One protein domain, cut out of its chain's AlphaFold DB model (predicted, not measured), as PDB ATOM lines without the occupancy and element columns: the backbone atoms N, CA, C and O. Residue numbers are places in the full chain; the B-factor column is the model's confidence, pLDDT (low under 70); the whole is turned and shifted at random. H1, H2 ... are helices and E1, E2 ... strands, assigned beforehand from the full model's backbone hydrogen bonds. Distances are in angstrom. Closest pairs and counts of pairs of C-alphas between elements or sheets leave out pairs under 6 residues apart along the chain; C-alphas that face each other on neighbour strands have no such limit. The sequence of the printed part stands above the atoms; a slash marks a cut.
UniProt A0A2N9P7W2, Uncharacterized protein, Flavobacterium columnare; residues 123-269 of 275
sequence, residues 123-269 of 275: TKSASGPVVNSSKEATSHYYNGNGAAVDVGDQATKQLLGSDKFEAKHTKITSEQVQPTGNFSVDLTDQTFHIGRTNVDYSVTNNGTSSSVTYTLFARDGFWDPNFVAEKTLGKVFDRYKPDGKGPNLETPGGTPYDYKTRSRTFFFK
ATOM      1  N   THR A 123       4.603  35.310 -63.037       92.69
ATOM      2  CA  THR A 123       5.535  34.210 -62.812       92.69
ATOM      3  C   THR A 123       5.466  33.773 -61.358       92.69
ATOM      4  O   THR A 123       5.297  34.579 -60.439       92.69
ATOM      5  N   LYS A 124       5.569  32.462 -61.168       92.38
ATOM      6  CA  LYS A 124       5.719  31.812 -59.867       92.38
ATOM      7  C   LYS A 124       7.111  31.207 -59.764       92.38
ATOM      8  O   LYS A 124       7.839  31.177 -60.763       92.38
ATOM      9  N   SER A 125       7.476  30.703 -58.590       88.12
ATOM     10  CA  SER A 125       8.743  29.994 -58.469       88.12
ATOM     11  C   SER A 125       8.775  28.763 -59.380       88.12
ATOM     12  O   SER A 125       7.803  28.012 -59.469       88.12
ATOM     13  N   ALA A 126       9.899  28.560 -60.069       83.81
ATOM     14  CA  ALA A 126      10.079  27.439 -60.988       83.81
ATOM     15  C   ALA A 126      10.298  26.097 -60.266       83.81
ATOM     16  O   ALA A 126      10.115  25.045 -60.874       83.81
ATOM     17  N   SER A 127      10.715  26.115 -58.997       88.06
ATOM     18  CA  SER A 127      11.098  24.904 -58.273       88.06
ATOM     19  C   SER A 127      11.000  25.050 -56.756       88.06
ATOM     20  O   SER A 127      11.000  26.149 -56.194       88.06
ATOM     21  N   GLY A 128      10.978  23.905 -56.078       90.12
ATOM     22  CA  GLY A 128      10.982  23.796 -54.624       90.12
ATOM     23  C   GLY A 128       9.584  23.745 -53.999       90.12
ATOM     24  O   GLY A 128       8.592  23.603 -54.715       90.12
ATOM     25  N   PRO A 129       9.517  23.801 -52.659       94.31
ATOM     26  CA  PRO A 129       8.280  23.571 -51.919       94.31
ATOM     27  C   PRO A 129       7.243  24.670 -52.173       94.31
ATOM     28  O   PRO A 129       7.592  25.840 -52.352       94.31
ATOM     29  N   VAL A 130       5.971  24.270 -52.162       95.56
ATOM     30  CA  VAL A 130       4.802  25.152 -52.256       95.56
ATOM     31  C   VAL A 130       3.935  24.921 -51.022       95.56
ATOM     32  O   VAL A 130       3.644  23.768 -50.709       95.56
ATOM     33  N   VAL A 131       3.509  25.991 -50.355       93.50
ATOM     34  CA  VAL A 131       2.552  25.943 -49.238       93.50
ATOM     35  C   VAL A 131       1.278  26.682 -49.640       93.50
ATOM     36  O   VAL A 131       1.329  27.845 -50.017       93.50
ATOM     37  N   ASN A 132       0.129  26.008 -49.609       92.00
ATOM     38  CA  ASN A 132      -1.158  26.573 -50.044       92.00
ATOM     39  C   ASN A 132      -2.096  26.906 -48.878       92.00
ATOM     40  O   ASN A 132      -3.193  27.427 -49.089       92.00
ATOM     41  N   SER A 133      -1.701  26.576 -47.649       89.38
ATOM     42  CA  SER A 133      -2.529  26.746 -46.459       89.38
ATOM     43  C   SER A 133      -1.680  27.009 -45.223       89.38
ATOM     44  O   SER A 133      -0.517  26.617 -45.156       89.38
ATOM     45  N   SER A 134      -2.283  27.610 -44.194       87.69
ATOM     46  CA  SER A 134      -1.591  27.826 -42.918       87.69
ATOM     47  C   SER A 134      -1.167  26.510 -42.260       87.69
ATOM     48  O   SER A 134      -0.130  26.459 -41.616       87.69
ATOM     49  N   LYS A 135      -1.911  25.417 -42.478       88.00
ATOM     50  CA  LYS A 135      -1.524  24.081 -42.001       88.00
ATOM     51  C   LYS A 135      -0.250  23.581 -42.686       88.00
ATOM     52  O   LYS A 135       0.626  23.042 -42.016       88.00
ATOM     53  N   GLU A 136      -0.148  23.750 -44.004       92.25
ATOM     54  CA  GLU A 136       1.061  23.404 -44.761       92.25
ATOM     55  C   GLU A 136       2.243  24.283 -44.355       92.25
ATOM     56  O   GLU A 136       3.336  23.760 -44.166       92.25
ATOM     57  N   ALA A 137       2.014  25.581 -44.141       91.62
ATOM     58  CA  ALA A 137       3.034  26.506 -43.658       91.62
ATOM     59  C   ALA A 137       3.578  26.098 -42.277       91.62
ATOM     60  O   ALA A 137       4.783  25.929 -42.107       91.62
ATOM     61  N   THR A 138       2.698  25.810 -41.311       88.69
ATOM     62  CA  THR A 138       3.098  25.284 -39.994       88.69
ATOM     63  C   THR A 138       3.817  23.939 -40.108       88.69
ATOM     64  O   THR A 138       4.817  23.713 -39.435       88.69
ATOM     65  N   SER A 139       3.361  23.040 -40.983       90.75
ATOM     66  CA  SER A 139       4.053  21.769 -41.221       90.75
ATOM     67  C   SER A 139       5.460  21.981 -41.787       90.75
ATOM     68  O   SER A 139       6.398  21.294 -41.375       90.75
ATOM     69  N   HIS A 140       5.623  22.922 -42.718       93.50
ATOM     70  CA  HIS A 140       6.917  23.268 -43.306       93.50
ATOM     71  C   HIS A 140       7.831  23.982 -42.307       93.50
ATOM     72  O   HIS A 140       9.034  23.758 -42.322       93.50
ATOM     73  N   TYR A 141       7.278  24.748 -41.368       90.62
ATOM     74  CA  TYR A 141       8.046  25.346 -40.276       90.62
ATOM     75  C   TYR A 141       8.768  24.284 -39.433       90.62
ATOM     76  O   TYR A 141       9.940  24.450 -39.111       90.62
ATOM     77  N   TYR A 142       8.123  23.153 -39.124       90.19
ATOM     78  CA  TYR A 142       8.753  22.083 -38.332       90.19
ATOM     79  C   TYR A 142       9.608  21.107 -39.150       90.19
ATOM     80  O   TYR A 142      10.552  20.535 -38.617       90.19
ATOM     81  N   ASN A 143       9.285  20.887 -40.429       92.88
ATOM     82  CA  ASN A 143       9.879  19.794 -41.218       92.88
ATOM     83  C   ASN A 143      10.659  20.264 -42.459       92.88
ATOM     84  O   ASN A 143      11.290  19.461 -43.142       92.88
ATOM     85  N   GLY A 144      10.583  21.553 -42.786       91.19
ATOM     86  CA  GLY A 144      11.094  22.141 -44.022       91.19
ATOM     87  C   GLY A 144      12.529  22.648 -43.947       91.19
ATOM     88  O   GLY A 144      13.048  23.123 -44.957       91.19
ATOM     89  N   ASN A 145      13.174  22.560 -42.778       91.38
ATOM     90  CA  ASN A 145      14.569  22.957 -42.547       91.38
ATOM     91  C   ASN A 145      14.893  24.389 -43.025       91.38
ATOM     92  O   ASN A 145      15.968  24.637 -43.570       91.38
ATOM     93  N   GLY A 146      13.945  25.322 -42.891       91.00
ATOM     94  CA  GLY A 146      14.128  26.714 -43.316       91.00
ATOM     95  C   GLY A 146      14.103  26.941 -44.836       91.00
ATOM     96  O   GLY A 146      14.413  28.039 -45.298       91.00
ATOM     97  N   ALA A 147      13.762  25.928 -45.643       94.94
ATOM     98  CA  ALA A 147      13.753  26.061 -47.097       94.94
ATOM     99  C   ALA A 147      12.693  27.072 -47.560       94.94
ATOM    100  O   ALA A 147      11.522  26.945 -47.209       94.94
ATOM    101  N   ALA A 148      13.081  28.030 -48.404       95.69
ATOM    102  CA  ALA A 148      12.148  29.022 -48.929       95.69
ATOM    103  C   ALA A 148      11.033  28.378 -49.772       95.69
ATOM    104  O   ALA A 148      11.290  27.482 -50.594       95.69
ATOM    105  N   VAL A 149       9.808  28.876 -49.621       95.94
ATOM    106  CA  VAL A 149       8.603  28.293 -50.237       95.94
ATOM    107  C   VAL A 149       7.919  29.263 -51.185       95.94
ATOM    108  O   VAL A 149       7.939  30.470 -50.982       95.94
ATOM    109  N   ASP A 150       7.268  28.735 -52.210       96.62
ATOM    110  CA  ASP A 150       6.249  29.482 -52.942       96.62
ATOM    111  C   ASP A 150       4.909  29.392 -52.180       96.62
ATOM    112  O   ASP A 150       4.539  28.326 -51.694       96.62
ATOM    113  N   VAL A 151       4.178  30.500 -52.061       93.94
ATOM    114  CA  VAL A 151       2.937  30.590 -51.259       93.94
ATOM    115  C   VAL A 151       1.665  30.141 -51.991       93.94
ATOM    116  O   VAL A 151       0.543  30.300 -51.506       93.94
ATOM    117  N   GLY A 152       1.814  29.612 -53.203       93.31
ATOM    118  CA  GLY A 152       0.702  29.044 -53.947       93.31
ATOM    119  C   GLY A 152      -0.261  30.077 -54.539       93.31
ATOM    120  O   GLY A 152      -0.151  31.301 -54.391       93.31
ATOM    121  N   ASP A 153      -1.227  29.563 -55.297       92.88
ATOM    122  CA  ASP A 153      -2.141  30.397 -56.081       92.88
ATOM    123  C   ASP A 153      -3.259  31.002 -55.229       92.88
ATOM    124  O   ASP A 153      -3.770  32.066 -55.572       92.88
ATOM    125  N   GLN A 154      -3.618  30.361 -54.114       92.81
ATOM    126  CA  GLN A 154      -4.687  30.830 -53.233       92.81
ATOM    127  C   GLN A 154      -4.310  32.149 -52.547       92.81
ATOM    128  O   GLN A 154      -5.016  33.143 -52.722       92.81
ATOM    129  N   ALA A 155      -3.158  32.185 -51.869       94.12
ATOM    130  CA  ALA A 155      -2.629  33.400 -51.248       94.12
ATOM    131  C   ALA A 155      -2.432  34.517 -52.282       94.12
ATOM    132  O   ALA A 155      -2.795  35.668 -52.051       94.12
ATOM    133  N   THR A 156      -1.931  34.163 -53.472       95.94
ATOM    134  CA  THR A 156      -1.758  35.120 -54.574       95.94
ATOM    135  C   THR A 156      -3.089  35.740 -55.007       95.94
ATOM    136  O   THR A 156      -3.158  36.947 -55.220       95.94
ATOM    137  N   LYS A 157      -4.158  34.945 -55.137       95.12
ATOM    138  CA  LYS A 157      -5.490  35.453 -55.504       95.12
ATOM    139  C   LYS A 157      -6.068  36.366 -54.425       95.12
ATOM    140  O   LYS A 157      -6.620  37.402 -54.769       95.12
ATOM    141  N   GLN A 158      -5.920  36.008 -53.150       95.88
ATOM    142  CA  GLN A 158      -6.401  36.833 -52.034       95.88
ATOM    143  C   GLN A 158      -5.642  38.157 -51.925       95.88
ATOM    144  O   GLN A 158      -6.260  39.183 -51.676       95.88
ATOM    145  N   LEU A 159      -4.323  38.146 -52.154       97.19
ATOM    146  CA  LEU A 159      -3.517  39.364 -52.196       97.19
ATOM    147  C   LEU A 159      -4.002  40.310 -53.294       97.19
ATOM    148  O   LEU A 159      -4.275  41.478 -53.021       97.19
ATOM    149  N   LEU A 160      -4.115  39.791 -54.521       97.06
ATOM    150  CA  LEU A 160      -4.522  40.581 -55.680       97.06
ATOM    151  C   LEU A 160      -5.952  41.103 -55.522       97.06
ATOM    152  O   LEU A 160      -6.177  42.277 -55.745       97.06
ATOM    153  N   GLY A 161      -6.881  40.274 -55.040       96.50
ATOM    154  CA  GLY A 161      -8.275  40.669 -54.823       96.50
ATOM    155  C   GLY A 161      -8.544  41.443 -53.527       96.50
ATOM    156  O   GLY A 161      -9.704  41.583 -53.152       96.50
ATOM    157  N   SER A 162      -7.515  41.891 -52.802       97.31
ATOM    158  CA  SER A 162      -7.704  42.695 -51.590       97.31
ATOM    159  C   SER A 162      -8.009  44.154 -51.936       97.31
ATOM    160  O   SER A 162      -7.364  44.731 -52.812       97.31
ATOM    161  N   ASP A 163      -8.905  44.798 -51.180       97.12
ATOM    162  CA  ASP A 163      -9.292  46.203 -51.402       97.12
ATOM    163  C   ASP A 163      -8.081  47.142 -51.480       97.12
ATOM    164  O   ASP A 163      -8.026  48.069 -52.288       97.12
ATOM    165  N   LYS A 164      -7.070  46.891 -50.641       97.75
ATOM    166  CA  LYS A 164      -5.853  47.703 -50.607       97.75
ATOM    167  C   LYS A 164      -4.992  47.510 -51.851       97.75
ATOM    168  O   LYS A 164      -4.426  48.493 -52.331       97.75
ATOM    169  N   PHE A 165      -4.870  46.279 -52.354       98.31
ATOM    170  CA  PHE A 165      -4.164  46.027 -53.607       98.31
ATOM    171  C   PHE A 165      -4.911  46.675 -54.769       98.31
ATOM    172  O   PHE A 165      -4.303  47.456 -55.493       98.31
ATOM    173  N   GLU A 166      -6.218  46.446 -54.892       98.00
ATOM    174  CA  GLU A 166      -7.044  46.993 -55.975       98.00
ATOM    175  C   GLU A 166      -7.049  48.530 -55.988       98.00
ATOM    176  O   GLU A 166      -6.881  49.150 -57.041       98.00
ATOM    177  N   ALA A 167      -7.116  49.176 -54.818       98.06
ATOM    178  CA  ALA A 167      -7.008  50.632 -54.709       98.06
ATOM    179  C   ALA A 167      -5.632  51.153 -55.163       98.06
ATOM    180  O   ALA A 167      -5.537  52.165 -55.863       98.06
ATOM    181  N   LYS A 168      -4.545  50.464 -54.785       98.19
ATOM    182  CA  LYS A 168      -3.188  50.813 -55.237       98.19
ATOM    183  C   LYS A 168      -3.009  50.552 -56.726       98.19
ATOM    184  O   LYS A 168      -2.421  51.388 -57.405       98.19
ATOM    185  N   HIS A 169      -3.520  49.432 -57.221       98.00
ATOM    186  CA  HIS A 169      -3.462  49.053 -58.622       98.00
ATOM    187  C   HIS A 169      -4.189  50.074 -59.490       98.00
ATOM    188  O   HIS A 169      -3.576  50.630 -60.396       98.00
ATOM    189  N   THR A 170      -5.429  50.414 -59.130       97.06
ATOM    190  CA  THR A 170      -6.225  51.450 -59.801       97.06
ATOM    191  C   THR A 170      -5.476  52.774 -59.851       97.06
ATOM    192  O   THR A 170      -5.362  53.374 -60.916       97.06
ATOM    193  N   LYS A 171      -4.901  53.223 -58.726       97.12
ATOM    194  CA  LYS A 171      -4.117  54.464 -58.700       97.12
ATOM    195  C   LYS A 171      -2.910  54.405 -59.641       97.12
ATOM    196  O   LYS A 171      -2.689  55.332 -60.409       97.12
ATOM    197  N   ILE A 172      -2.137  53.318 -59.596       97.00
ATOM    198  CA  ILE A 172      -0.929  53.157 -60.421       97.00
ATOM    199  C   ILE A 172      -1.263  53.095 -61.920       97.00
ATOM    200  O   ILE A 172      -0.474  53.568 -62.732       97.00
ATOM    201  N   THR A 173      -2.415  52.532 -62.297       96.25
ATOM    202  CA  THR A 173      -2.812  52.368 -63.707       96.25
ATOM    203  C   THR A 173      -3.664  53.511 -64.262       96.25
ATOM    204  O   THR A 173      -3.992  53.493 -65.448       96.25
ATOM    205  N   SER A 174      -4.021  54.510 -63.446       94.19
ATOM    206  CA  SER A 174      -4.860  55.646 -63.867       94.19
ATOM    207  C   SER A 174      -4.281  57.030 -63.562       94.19
ATOM    208  O   SER A 174      -4.745  58.017 -64.133       94.19
ATOM    209  N   GLU A 175      -3.263  57.125 -62.706       94.81
ATOM    210  CA  GLU A 175      -2.640  58.387 -62.306       94.81
ATOM    211  C   GLU A 175      -1.124  58.364 -62.515       94.81
ATOM    212  O   GLU A 175      -0.484  57.313 -62.530       94.81
ATOM    213  N   GLN A 176      -0.530  59.554 -62.623       91.75
ATOM    214  CA  GLN A 176       0.921  59.698 -62.574       91.75
ATOM    215  C   GLN A 176       1.411  59.383 -61.158       91.75
ATOM    216  O   GLN A 176       1.051  60.052 -60.186       91.75
ATOM    217  N   VAL A 177       2.240  58.351 -61.043       94.12
ATOM    218  CA  VAL A 177       2.821  57.882 -59.782       94.12
ATOM    219  C   VAL A 177       4.338  57.806 -59.891       94.12
ATOM    220  O   VAL A 177       4.906  57.876 -60.977       94.12
ATOM    221  N   GLN A 178       5.012  57.641 -58.753       95.56
ATOM    222  CA  GLN A 178       6.447  57.369 -58.759       95.56
ATOM    223  C   GLN A 178       6.745  56.084 -59.550       95.56
ATOM    224  O   GLN A 178       6.014  55.107 -59.359       95.56
ATOM    225  N   PRO A 179       7.808  56.047 -60.381       95.88
ATOM    226  CA  PRO A 179       8.136  54.879 -61.200       95.88
ATOM    227  C   PRO A 179       8.372  53.612 -60.385       95.88
ATOM    228  O   PRO A 179       8.166  52.514 -60.882       95.88
ATOM    229  N   THR A 180       8.790  53.740 -59.130       98.31
ATOM    230  CA  THR A 180       8.956  52.615 -58.214       98.31
ATOM    231  C   THR A 180       8.372  52.946 -56.852       98.31
ATOM    232  O   THR A 180       8.251  54.110 -56.459       98.31
ATOM    233  N   GLY A 181       7.997  51.910 -56.112       98.06
ATOM    234  CA  GLY A 181       7.534  52.059 -54.743       98.06
ATOM    235  C   GLY A 181       7.141  50.730 -54.124       98.06
ATOM    236  O   GLY A 181       7.337  49.665 -54.705       98.06
ATOM    237  N   ASN A 182       6.581  50.802 -52.922       98.25
ATOM    238  CA  ASN A 182       6.075  49.639 -52.212       98.25
ATOM    239  C   ASN A 182       4.839  49.988 -51.380       98.25
ATOM    240  O   ASN A 182       4.549  51.154 -51.094       98.25
ATOM    241  N   PHE A 183       4.090  48.958 -51.012       98.00
ATOM    242  CA  PHE A 183       3.017  49.028 -50.032       98.00
ATOM    243  C   PHE A 183       2.841  47.661 -49.368       98.00
ATOM    244  O   PHE A 183       3.243  46.642 -49.912       98.00
ATOM    245  N   SER A 184       2.220  47.632 -48.192       96.06
ATOM    246  CA  SER A 184       1.857  46.383 -47.511       96.06
ATOM    247  C   SER A 184       0.368  46.094 -47.632       96.06
ATOM    248  O   SER A 184      -0.431  47.032 -47.606       96.06
ATOM    249  N   VAL A 185      -0.011  44.824 -47.698       95.31
ATOM    250  CA  VAL A 185      -1.393  44.337 -47.617       95.31
ATOM    251  C   VAL A 185      -1.506  43.445 -46.390       95.31
ATOM    252  O   VAL A 185      -0.616  42.648 -46.127       95.31
ATOM    253  N   ASP A 186      -2.582  43.612 -45.629       91.69
ATOM    254  CA  ASP A 186      -2.869  42.764 -44.479       91.69
ATOM    255  C   ASP A 186      -3.835  41.658 -44.904       91.69
ATOM    256  O   ASP A 186      -4.959  41.950 -45.318       91.69
ATOM    257  N   LEU A 187      -3.361  40.415 -44.864       90.19
ATOM    258  CA  LEU A 187      -4.130  39.212 -45.165       90.19
ATOM    259  C   LEU A 187      -4.331  38.337 -43.925       90.19
ATOM    260  O   LEU A 187      -4.696  37.173 -44.070       90.19
ATOM    261  N   THR A 188      -4.091  38.857 -42.719       84.62
ATOM    262  CA  THR A 188      -4.118  38.067 -41.473       84.62
ATOM    263  C   THR A 188      -5.446  37.325 -41.282       84.62
ATOM    264  O   THR A 188      -5.451  36.154 -40.890       84.62
ATOM    265  N   ASP A 189      -6.568  37.956 -41.640       80.56
ATOM    266  CA  ASP A 189      -7.906  37.364 -41.521       80.56
ATOM    267  C   ASP A 189      -8.255  36.386 -42.662       80.56
ATOM    268  O   ASP A 189      -9.097  35.505 -42.485       80.56
ATOM    269  N   GLN A 190      -7.614  36.511 -43.829       83.06
ATOM    270  CA  GLN A 190      -7.870  35.683 -45.014       83.06
ATOM    271  C   GLN A 190      -6.932  34.473 -45.091       83.06
ATOM    272  O   GLN A 190      -7.377  33.360 -45.375       83.06
ATOM    273  N   THR A 191      -5.638  34.706 -44.863       82.88
ATOM    274  CA  THR A 191      -4.555  33.724 -44.938       82.88
ATOM    275  C   THR A 191      -3.485  34.068 -43.918       82.88
ATOM    276  O   THR A 191      -2.503  34.750 -44.198       82.88
ATOM    277  N   PHE A 192      -3.683  33.513 -42.725       80.25
ATOM    278  CA  PHE A 192      -2.850  33.756 -41.555       80.25
ATOM    279  C   PHE A 192      -1.345  33.641 -41.811       80.25
ATOM    280  O   PHE A 192      -0.612  34.537 -41.426       80.25
ATOM    281  N   HIS A 193      -0.884  32.576 -42.480       83.00
ATOM    282  CA  HIS A 193       0.558  32.392 -42.667       83.00
ATOM    283  C   HIS A 193       1.201  33.539 -43.452       83.00
ATOM    284  O   HIS A 193       2.366  33.831 -43.235       83.00
ATOM    285  N   ILE A 194       0.451  34.225 -44.318       89.19
ATOM    286  CA  ILE A 194       0.952  35.413 -45.013       89.19
ATOM    287  C   ILE A 194       0.943  36.638 -44.099       89.19
ATOM    288  O   ILE A 194       1.858  37.450 -44.167       89.19
ATOM    289  N   GLY A 195      -0.098  36.796 -43.278       87.69
ATOM    290  CA  GLY A 195      -0.241  37.955 -42.404       87.69
ATOM    291  C   GLY A 195      -0.151  39.269 -43.184       87.69
ATOM    292  O   GLY A 195      -0.775  39.440 -44.238       87.69
ATOM    293  N   ARG A 196       0.650  40.210 -42.676       89.81
ATOM    294  CA  ARG A 196       0.941  41.470 -43.362       89.81
ATOM    295  C   ARG A 196       2.128  41.313 -44.311       89.81
ATOM    296  O   ARG A 196       3.274  41.347 -43.886       89.81
ATOM    297  N   THR A 197       1.844  41.299 -45.607       94.12
ATOM    298  CA  THR A 197       2.843  41.097 -46.660       94.12
ATOM    299  C   THR A 197       3.185  42.380 -47.414       94.12
ATOM    300  O   THR A 197       2.348  43.282 -47.526       94.12
ATOM    301  N   ASN A 198       4.398  42.481 -47.968       95.69
ATOM    302  CA  ASN A 198       4.801  43.612 -48.808       95.69
ATOM    303  C   ASN A 198       4.681  43.302 -50.304       95.69
ATOM    304  O   ASN A 198       4.939  42.193 -50.776       95.69
ATOM    305  N   VAL A 199       4.361  44.348 -51.057       98.44
ATOM    306  CA  VAL A 199       4.326  44.372 -52.514       98.44
ATOM    307  C   VAL A 199       5.200  45.524 -52.986       98.44
ATOM    308  O   VAL A 199       4.921  46.685 -52.675       98.44
ATOM    309  N   ASP A 200       6.232  45.206 -53.761       98.69
ATOM    310  CA  ASP A 200       6.989  46.212 -54.507       98.69
ATOM    311  C   ASP A 200       6.372  46.388 -55.890       98.69
ATOM    312  O   ASP A 200       5.804  45.442 -56.440       98.69
ATOM    313  N   TYR A 201       6.500  47.573 -56.478       98.69
ATOM    314  CA  TYR A 201       6.067  47.823 -57.846       98.69
ATOM    315  C   TYR A 201       7.089  48.645 -58.635       98.69
ATOM    316  O   TYR A 201       7.817  49.468 -58.076       98.69
ATOM    317  N   SER A 202       7.111  48.423 -59.949       98.38
ATOM    318  CA  SER A 202       7.886  49.192 -60.923       98.38
ATOM    319  C   SER A 202       7.040  49.465 -62.165       98.38
ATOM    320  O   SER A 202       6.475  48.532 -62.738       98.38
ATOM    321  N   VAL A 203       6.933  50.732 -62.555       98.06
ATOM    322  CA  VAL A 203       6.167  51.227 -63.699       98.06
ATOM    323  C   VAL A 203       7.119  51.577 -64.833       98.06
ATOM    324  O   VAL A 203       8.121  52.263 -64.636       98.06
ATOM    325  N   THR A 204       6.787  51.131 -66.040       96.00
ATOM    326  CA  THR A 204       7.521  51.444 -67.268       96.00
ATOM    327  C   THR A 204       6.567  51.932 -68.354       96.00
ATOM    328  O   THR A 204       5.375  51.627 -68.341       96.00
ATOM    329  N   ASN A 205       7.093  52.702 -69.304       93.94
ATOM    330  CA  ASN A 205       6.366  53.185 -70.474       93.94
ATOM    331  C   ASN A 205       7.284  53.073 -71.699       93.94
ATOM    332  O   ASN A 205       8.455  53.445 -71.622       93.94
ATOM    333  N   ASN A 206       6.768  52.529 -72.801       91.44
ATOM    334  CA  ASN A 206       7.509  52.341 -74.054       91.44
ATOM    335  C   ASN A 206       7.049  53.283 -75.190       91.44
ATOM    336  O   ASN A 206       7.470  53.111 -76.331       91.44
ATOM    337  N   GLY A 207       6.172  54.245 -74.892       89.75
ATOM    338  CA  GLY A 207       5.548  55.174 -75.838       89.75
ATOM    339  C   GLY A 207       4.154  54.747 -76.311       89.75
ATOM    340  O   GLY A 207       3.298  55.606 -76.496       89.75
ATOM    341  N   THR A 208       3.890  53.445 -76.454       90.81
ATOM    342  CA  THR A 208       2.590  52.906 -76.913       90.81
ATOM    343  C   THR A 208       1.768  52.278 -75.787       90.81
ATOM    344  O   THR A 208       0.540  52.236 -75.840       90.81
ATOM    345  N   SER A 209       2.433  51.802 -74.740       94.81
ATOM    346  CA  SER A 209       1.850  51.129 -73.586       94.81
ATOM    347  C   SER A 209       2.630  51.473 -72.323       94.81
ATOM    348  O   SER A 209       3.851  51.655 -72.338       94.81
ATOM    349  N   SER A 210       1.923  51.479 -71.200       97.19
ATOM    350  CA  SER A 210       2.533  51.402 -69.879       97.19
ATOM    351  C   SER A 210       2.406  49.991 -69.316       97.19
ATOM    352  O   SER A 210       1.544  49.210 -69.730       97.19
ATOM    353  N   SER A 211       3.291  49.644 -68.387       98.00
ATOM    354  CA  SER A 211       3.179  48.416 -67.609       98.00
ATOM    355  C   SER A 211       3.581  48.653 -66.162       98.00
ATOM    356  O   SER A 211       4.439  49.486 -65.883       98.00
ATOM    357  N   VAL A 212       2.963  47.917 -65.242       98.56
ATOM    358  CA  VAL A 212       3.370  47.858 -63.838       98.56
ATOM    359  C   VAL A 212       3.701  46.419 -63.499       98.56
ATOM    360  O   VAL A 212       2.874  45.530 -63.680       98.56
ATOM    361  N   THR A 213       4.913  46.190 -63.006       98.56
ATOM    362  CA  THR A 213       5.352  44.894 -62.489       98.56
ATOM    363  C   THR A 213       5.350  44.932 -60.973       98.56
ATOM    364  O   THR A 213       6.079  45.721 -60.378       98.56
ATOM    365  N   TYR A 214       4.548  44.065 -60.366       98.69
ATOM    366  CA  TYR A 214       4.505  43.840 -58.931       98.69
ATOM    367  C   TYR A 214       5.388  42.661 -58.540       98.69
ATOM    368  O   TYR A 214       5.232  41.572 -59.095       98.69
ATOM    369  N   THR A 215       6.235  42.855 -57.533       98.31
ATOM    370  CA  THR A 215       6.906  41.771 -56.809       98.31
ATOM    371  C   THR A 215       6.103  41.496 -55.546       98.31
ATOM    372  O   THR A 215       6.116  42.285 -54.600       98.31
ATOM    373  N   LEU A 216       5.360  40.395 -55.558       98.00
ATOM    374  CA  LEU A 216       4.487  39.961 -54.471       98.00
ATOM    375  C   LEU A 216       5.293  39.213 -53.406       98.00
ATOM    376  O   LEU A 216       6.246  38.504 -53.746       98.00
ATOM    377  N   PHE A 217       4.861  39.322 -52.146       95.88
ATOM    378  CA  PHE A 217       5.501  38.685 -50.987       95.88
ATOM    379  C   PHE A 217       6.965  39.114 -50.818       95.88
ATOM    380  O   PHE A 217       7.848  38.322 -50.492       95.88
ATOM    381  N   ALA A 218       7.247  40.383 -51.125       95.56
ATOM    382  CA  ALA A 218       8.598  40.918 -51.109       95.56
ATOM    383  C   ALA A 218       9.126  41.018 -49.672       95.56
ATOM    384  O   ALA A 218       8.524  41.683 -48.833       95.56
ATOM    385  N   ARG A 219      10.298  40.425 -49.407       93.44
ATOM    386  CA  ARG A 219      10.934  40.438 -48.072       93.44
ATOM    387  C   ARG A 219       9.972  39.948 -46.984       93.44
ATOM    388  O   ARG A 219       9.810  40.601 -45.957       93.44
ATOM    389  N   ASP A 220       9.309  38.837 -47.263       92.56
ATOM    390  CA  ASP A 220       8.290  38.253 -46.403       92.56
ATOM    391  C   ASP A 220       8.559  36.757 -46.190       92.56
ATOM    392  O   ASP A 220       9.367  36.159 -46.909       92.56
ATOM    393  N   GLY A 221       7.910  36.159 -45.199       91.62
ATOM    394  CA  GLY A 221       8.135  34.774 -44.807       91.62
ATOM    395  C   GLY A 221       7.237  34.331 -43.663       91.62
ATOM    396  O   GLY A 221       6.301  35.023 -43.273       91.62
ATOM    397  N   PHE A 222       7.524  33.145 -43.138       89.38
ATOM    398  CA  PHE A 222       6.785  32.553 -42.032       89.38
ATOM    399  C   PHE A 222       7.726  32.284 -40.859       89.38
ATOM    400  O   PHE A 222       8.628  31.445 -40.954       89.38
ATOM    401  N   TRP A 223       7.506  33.002 -39.762       83.06
ATOM    402  CA  TRP A 223       8.343  32.974 -38.553       83.06
ATOM    403  C   TRP A 223       7.529  32.644 -37.294       83.06
ATOM    404  O   TRP A 223       8.019  31.906 -36.442       83.06
ATOM    405  N   ASP A 224       6.259  33.069 -37.260       70.38
ATOM    406  CA  ASP A 224       5.404  33.051 -36.069       70.38
ATOM    407  C   ASP A 224       4.247  32.043 -36.211       70.38
ATOM    408  O   ASP A 224       3.132  32.394 -36.606       70.38
ATOM    409  N   PRO A 225       4.447  30.746 -35.907       66.25
ATOM    410  CA  PRO A 225       3.405  29.737 -36.096       66.25
ATOM    411  C   PRO A 225       2.320  29.745 -35.011       66.25
ATOM    412  O   PRO A 225       1.306  29.056 -35.166       66.25
ATOM    413  N   ASN A 226       2.507  30.465 -33.898       66.81
ATOM    414  CA  ASN A 226       1.614  30.392 -32.738       66.81
ATOM    415  C   ASN A 226       0.332  31.239 -32.895       66.81
ATOM    416  O   ASN A 226       0.073  32.179 -32.141       66.81
ATOM    417  N   PHE A 227      -0.513  30.821 -33.841       59.66
ATOM    418  CA  PHE A 227      -1.796  31.432 -34.214       59.66
ATOM    419  C   PHE A 227      -2.725  31.745 -33.030       59.66
ATOM    420  O   PHE A 227      -3.377  32.789 -32.980       59.66
ATOM    421  N   VAL A 228      -2.819  30.826 -32.061       53.53
ATOM    422  CA  VAL A 228      -3.731  30.975 -30.916       53.53
ATOM    423  C   VAL A 228      -3.201  32.025 -29.944       53.53
ATOM    424  O   VAL A 228      -3.981  32.864 -29.491       53.53
ATOM    425  N   ALA A 229      -1.897  32.021 -29.644       57.16
ATOM    426  CA  ALA A 229      -1.300  33.019 -28.759       57.16
ATOM    427  C   ALA A 229      -1.303  34.417 -29.390       57.16
ATOM    428  O   ALA A 229      -1.616  35.381 -28.697       57.16
ATOM    429  N   GLU A 230      -1.066  34.537 -30.696       55.84
ATOM    430  CA  GLU A 230      -1.150  35.821 -31.399       55.84
ATOM    431  C   GLU A 230      -2.561  36.426 -31.307       55.84
ATOM    432  O   GLU A 230      -2.746  37.561 -30.858       55.84
ATOM    433  N   LYS A 231      -3.596  35.638 -31.632       57.50
ATOM    434  CA  LYS A 231      -4.985  36.126 -31.675       57.50
ATOM    435  C   LYS A 231      -5.586  36.415 -30.292       57.50
ATOM    436  O   LYS A 231      -6.503  37.238 -30.186       57.50
ATOM    437  N   THR A 232      -5.104  35.744 -29.242       56.31
ATOM    438  CA  THR A 232      -5.667  35.835 -27.879       56.31
ATOM    439  C   THR A 232      -4.788  36.611 -26.895       56.31
ATOM    440  O   THR A 232      -5.309  37.438 -26.150       56.31
ATOM    441  N   LEU A 233      -3.470  36.401 -26.908       56.50
ATOM    442  CA  LEU A 233      -2.514  36.982 -25.959       56.50
ATOM    443  C   LEU A 233      -1.732  38.170 -26.544       56.50
ATOM    444  O   LEU A 233      -1.305  39.031 -25.775       56.50
ATOM    445  N   GLY A 234      -1.606  38.280 -27.872       56.78
ATOM    446  CA  GLY A 234      -0.946  39.408 -28.557       56.78
ATOM    447  C   GLY A 234      -1.642  40.763 -28.381       56.78
ATOM    448  O   GLY A 234      -1.028  41.816 -28.541       56.78
ATOM    449  N   LYS A 235      -2.916  40.754 -27.964       59.84
ATOM    450  CA  LYS A 235      -3.667  41.966 -27.582       59.84
ATOM    451  C   LYS A 235      -3.283  42.513 -26.203       59.84
ATOM    452  O   LYS A 235      -3.639  43.646 -25.892       59.84
ATOM    453  N   VAL A 236      -2.613  41.708 -25.378       57.41
ATOM    454  CA  VAL A 236      -2.353  41.998 -23.958       57.41
ATOM    455  C   VAL A 236      -0.856  42.015 -23.643       57.41
ATOM    456  O   VAL A 236      -0.428  42.785 -22.789       57.41
ATOM    457  N   PHE A 237      -0.047  41.211 -24.337       55.91
ATOM    458  CA  PHE A 237       1.384  41.088 -24.070       55.91
ATOM    459  C   PHE A 237       2.207  41.250 -25.349       55.91
ATOM    460  O   PHE A 237       2.018  40.515 -26.317       55.91
ATOM    461  N   ASP A 238       3.184  42.160 -25.309       61.75
ATOM    462  CA  ASP A 238       4.020  42.516 -26.463       61.75
ATOM    463  C   ASP A 238       4.833  41.342 -27.029       61.75
ATOM    464  O   ASP A 238       5.050  41.280 -28.230       61.75
ATOM    465  N   ARG A 239       5.202  40.360 -26.194       58.69
ATOM    466  CA  ARG A 239       5.925  39.138 -26.612       58.69
ATOM    467  C   ARG A 239       5.117  38.176 -27.496       58.69
ATOM    468  O   ARG A 239       5.656  37.171 -27.943       58.69
ATOM    469  N   TYR A 240       3.813  38.416 -27.643       57.09
ATOM    470  CA  TYR A 240       2.926  37.651 -28.523       57.09
ATOM    471  C   TYR A 240       2.398  38.508 -29.683       57.09
ATOM    472  O   TYR A 240       1.380  38.163 -30.284       57.09
ATOM    473  N   LYS A 241       3.046  39.646 -29.967       62.31
ATOM    474  CA  LYS A 241       2.813  40.422 -31.187       62.31
ATOM    475  C   LYS A 241       3.697  39.872 -32.311       62.31
ATOM    476  O   LYS A 241       4.842  39.549 -32.008       62.31
ATOM    477  N   PRO A 242       3.198  39.815 -33.558       58.66
ATOM    478  CA  PRO A 242       4.004  39.414 -34.706       58.66
ATOM    479  C   PRO A 242       5.259  40.275 -34.830       58.66
ATOM    480  O   PRO A 242       5.171  41.510 -34.742       58.66
ATOM    481  N   ASP A 243       6.398  39.640 -35.065       64.00
ATOM    482  CA  ASP A 243       7.652  40.303 -35.402       64.00
ATOM    483  C   ASP A 243       8.292  39.689 -36.660       64.00
ATOM    484  O   ASP A 243       7.658  38.985 -37.444       64.00
ATOM    485  N   GLY A 244       9.510  40.127 -36.985       65.50
ATOM    486  CA  GLY A 244      10.298  39.478 -38.034       65.50
ATOM    487  C   GLY A 244      10.978  38.222 -37.486       65.50
ATOM    488  O   GLY A 244      10.657  37.754 -36.407       65.50
ATOM    489  N   LYS A 245      12.009  37.723 -38.174       65.62
ATOM    490  CA  LYS A 245      12.879  36.667 -37.619       65.62
ATOM    491  C   LYS A 245      13.415  37.090 -36.240       65.62
ATOM    492  O   LYS A 245      14.098  38.118 -36.156       65.62
ATOM    493  N   GLY A 246      13.155  36.313 -35.187       60.88
ATOM    494  CA  GLY A 246      13.469  36.729 -33.821       60.88
ATOM    495  C   GLY A 246      12.832  35.850 -32.738       60.88
ATOM    496  O   GLY A 246      11.995  35.013 -33.016       60.88
ATOM    497  N   PRO A 247      13.217  36.022 -31.463       55.75
ATOM    498  CA  PRO A 247      12.874  35.077 -30.396       55.75
ATOM    499  C   PRO A 247      11.402  35.094 -29.944       55.75
ATOM    500  O   PRO A 247      11.049  34.336 -29.037       55.75
ATOM    501  N   ASN A 248      10.557  35.979 -30.476       57.50
ATOM    502  CA  ASN A 248       9.155  36.071 -30.074       57.50
ATOM    503  C   ASN A 248       8.302  35.187 -30.986       57.50
ATOM    504  O   ASN A 248       8.620  35.025 -32.149       57.50
ATOM    505  N   LEU A 249       7.240  34.584 -30.437       56.12
ATOM    506  CA  LEU A 249       6.275  33.716 -31.143       56.12
ATOM    507  C   LEU A 249       6.816  32.477 -31.892       56.12
ATOM    508  O   LEU A 249       6.017  31.585 -32.207       56.12
ATOM    509  N   GLU A 250       8.129  32.342 -32.064       64.25
ATOM    510  CA  GLU A 250       8.798  31.126 -32.504       64.25
ATOM    511  C   GLU A 250       8.540  29.994 -31.495       64.25
ATOM    512  O   GLU A 250       8.838  30.080 -30.299       64.25
ATOM    513  N   THR A 251       7.948  28.895 -31.963       62.50
ATOM    514  CA  THR A 251       7.771  27.704 -31.124       62.50
ATOM    515  C   THR A 251       9.040  26.853 -31.165       62.50
ATOM    516  O   THR A 251       9.521  26.577 -32.268       62.50
ATOM    517  N   PRO A 252       9.547  26.354 -30.018       68.00
ATOM    518  CA  PRO A 252      10.710  25.474 -29.991       68.00
ATOM    519  C   PRO A 252      10.568  24.298 -30.966       68.00
ATOM    520  O   PRO A 252       9.542  23.618 -30.978       68.00
ATOM    521  N   GLY A 253      11.610  24.047 -31.761       74.62
ATOM    522  CA  GLY A 253      11.687  22.892 -32.660       74.62
ATOM    523  C   GLY A 253      11.263  23.132 -34.112       74.62
ATOM    524  O   GLY A 253      11.241  22.170 -34.872       74.62
ATOM    525  N   GLY A 254      10.949  24.366 -34.519       82.69
ATOM    526  CA  GLY A 254      10.795  24.706 -35.937       82.69
ATOM    527  C   GLY A 254      11.787  25.763 -36.420       82.69
ATOM    528  O   GLY A 254      12.606  26.267 -35.656       82.69
ATOM    529  N   THR A 255      11.776  26.029 -37.724       88.25
ATOM    530  CA  THR A 255      12.724  26.908 -38.411       88.25
ATOM    531  C   THR A 255      11.962  27.899 -39.293       88.25
ATOM    532  O   THR A 255      11.310  27.466 -40.252       88.25
ATOM    533  N   PRO A 256      12.062  29.214 -39.021       90.00
ATOM    534  CA  PRO A 256      11.521  30.244 -39.897       90.00
ATOM    535  C   PRO A 256      12.049  30.128 -41.328       90.00
ATOM    536  O   PRO A 256      13.194  29.727 -41.550       90.00
ATOM    537  N   TYR A 257      11.240  30.519 -42.308       92.06
ATOM    538  CA  TYR A 257      11.631  30.460 -43.716       92.06
ATOM    539  C   TYR A 257      11.059  31.624 -44.522       92.06
ATOM    540  O   TYR A 257      10.009  32.175 -44.201       92.06
ATOM    541  N   ASP A 258      11.755  31.977 -45.599       94.38
ATOM    542  CA  ASP A 258      11.357  33.072 -46.481       94.38
ATOM    543  C   ASP A 258      10.342  32.617 -47.540       94.38
ATOM    544  O   ASP A 258      10.354  31.470 -48.012       94.38
ATOM    545  N   TYR A 259       9.497  33.545 -47.980       95.19
ATOM    546  CA  TYR A 259       8.694  33.370 -49.180       95.19
ATOM    547  C   TYR A 259       9.509  33.661 -50.432       95.19
ATOM    548  O   TYR A 259      10.238  34.647 -50.550       95.19
ATOM    549  N   LYS A 260       9.343  32.792 -51.424       96.19
ATOM    550  CA  LYS A 260       9.760  33.054 -52.791       96.19
ATOM    551  C   LYS A 260       8.781  34.043 -53.396       96.19
ATOM    552  O   LYS A 260       7.573  33.806 -53.415       96.19
ATOM    553  N   THR A 261       9.321  35.135 -53.915       96.19
ATOM    554  CA  THR A 261       8.508  36.171 -54.538       96.19
ATOM    555  C   THR A 261       7.823  35.648 -55.795       96.19
ATOM    556  O   THR A 261       8.316  34.764 -56.503       96.19
ATOM    557  N   ARG A 262       6.664  36.232 -56.086       96.88
ATOM    558  CA  ARG A 262       5.951  36.045 -57.353       96.88
ATOM    559  C   ARG A 262       5.923  37.369 -58.096       96.88
ATOM    560  O   ARG A 262       5.904  38.422 -57.465       96.88
ATOM    561  N   SER A 263       5.897  37.324 -59.423       97.25
ATOM    562  CA  SER A 263       5.759  38.534 -60.235       97.25
ATOM    563  C   SER A 263       4.388  38.596 -60.892       97.25
ATOM    564  O   SER A 263       3.864  37.577 -61.356       97.25
ATOM    565  N   ARG A 264       3.814  39.796 -60.962       97.88
ATOM    566  CA  ARG A 264       2.607  40.082 -61.739       97.88
ATOM    567  C   ARG A 264       2.795  41.386 -62.507       97.88
ATOM    568  O   ARG A 264       2.870  42.446 -61.897       97.88
ATOM    569  N   THR A 265       2.836  41.306 -63.831       98.50
ATOM    570  CA  THR A 265       2.925  42.468 -64.717       98.50
ATOM    571  C   THR A 265       1.577  42.724 -65.369       98.50
ATOM    572  O   THR A 265       1.069  41.842 -66.058       98.50
ATOM    573  N   PHE A 266       1.024  43.919 -65.177       98.50
ATOM    574  CA  PHE A 266      -0.179  44.401 -65.858       98.50
ATOM    575  C   PHE A 266       0.206  45.430 -66.915       98.50
ATOM    576  O   PHE A 266       1.088  46.253 -66.673       98.50
ATOM    577  N   PHE A 267      -0.475  45.403 -68.055       98.38
ATOM    578  CA  PHE A 267      -0.309  46.365 -69.138       98.38
ATOM    579  C   PHE A 267      -1.540  47.257 -69.229       98.38
ATOM    580  O   PHE A 267      -2.667  46.784 -69.086       98.38
ATOM    581  N   PHE A 268      -1.326  48.545 -69.462       97.75
ATOM    582  CA  PHE A 268      -2.396  49.531 -69.475       97.75
ATOM    583  C   PHE A 268      -2.076  50.691 -70.415       97.75
ATOM    584  O   PHE A 268      -0.916  50.948 -70.761       97.75
ATOM    585  N   LYS A 269      -3.133  51.399 -70.821       95.25
ATOM    586  CA  LYS A 269      -3.035  52.623 -71.614       95.25
ATOM    587  C   LYS A 269      -2.130  53.638 -70.901       95.25
ATOM    588  O   LYS A 269      -2.336  53.859 -69.708       95.25
TER     589      LYS A 269
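Overview. This is residues 123 to 269 of the 275 residues of an uncharacterized protein of Flavobacterium columnare (UniProt A0A2N9P7W2). A strongly twisted sheet of four strands has helices H2 and H3 packed on one face, while H1, H4 and loops extend the domain beyond one end of the strands. The 147 printed residues hold four named helices and four named strands, in the order H1 H2 H3 E1 E2 E3 H4 E4; the class is mixed, with 69 residues, under half, in these elements. The sheet's order is E1 E2 E3 E4, all antiparallel. The whole is compact, with a radius of gyration of the C-alphas of 16.7 A, and only just elongated, spanning 55 by 36 by 22 A.

Along the chain. Find C-alpha 134 at (-1.591, 27.826, -42.918), where H1, residues 134 to 143, begins its 14.1 A. Next come H2, residues 152 to 160, 12.8 A, and H3, residues 163 to 174, 16.3 A. Read on through E1, residues 180 to 186, 20.6 A; E2, residues 196 to 205, 30.0 A; and E3, residues 210 to 216, 19.3 A. H4, residues 227 to 233, spans 10.0 A, and E4, residues 262 to 268, 20.0 A, ends at (-2.396, 49.531, -69.475).

Arrangement. E1, E2 and E3 form a meander, each strand the antiparallel neighbour of the one before; look for N 183 and O 199 at 2.9 A, N 202 and O 213 at 2.9 A, and, from E3 to E4, N 214 and O 264 at 2.8 A. H3 is on the sheet at a height of 6.4 A; its closest C-alphas to E1 are Lys 164 and Val 185, 6.3 A. H2 is on it at 8.2 A. H1 and H4 are not on it. Each helix has every O i to N i+4 pair within hydrogen-bond range.

Size, cuts and confidence. The farthest C-alphas, Thr 208 and Pro 252, are 55.0 A apart. The printed part has no cut; H4 to E4 is a long link. Residues 225 to 252 have pLDDT under 70.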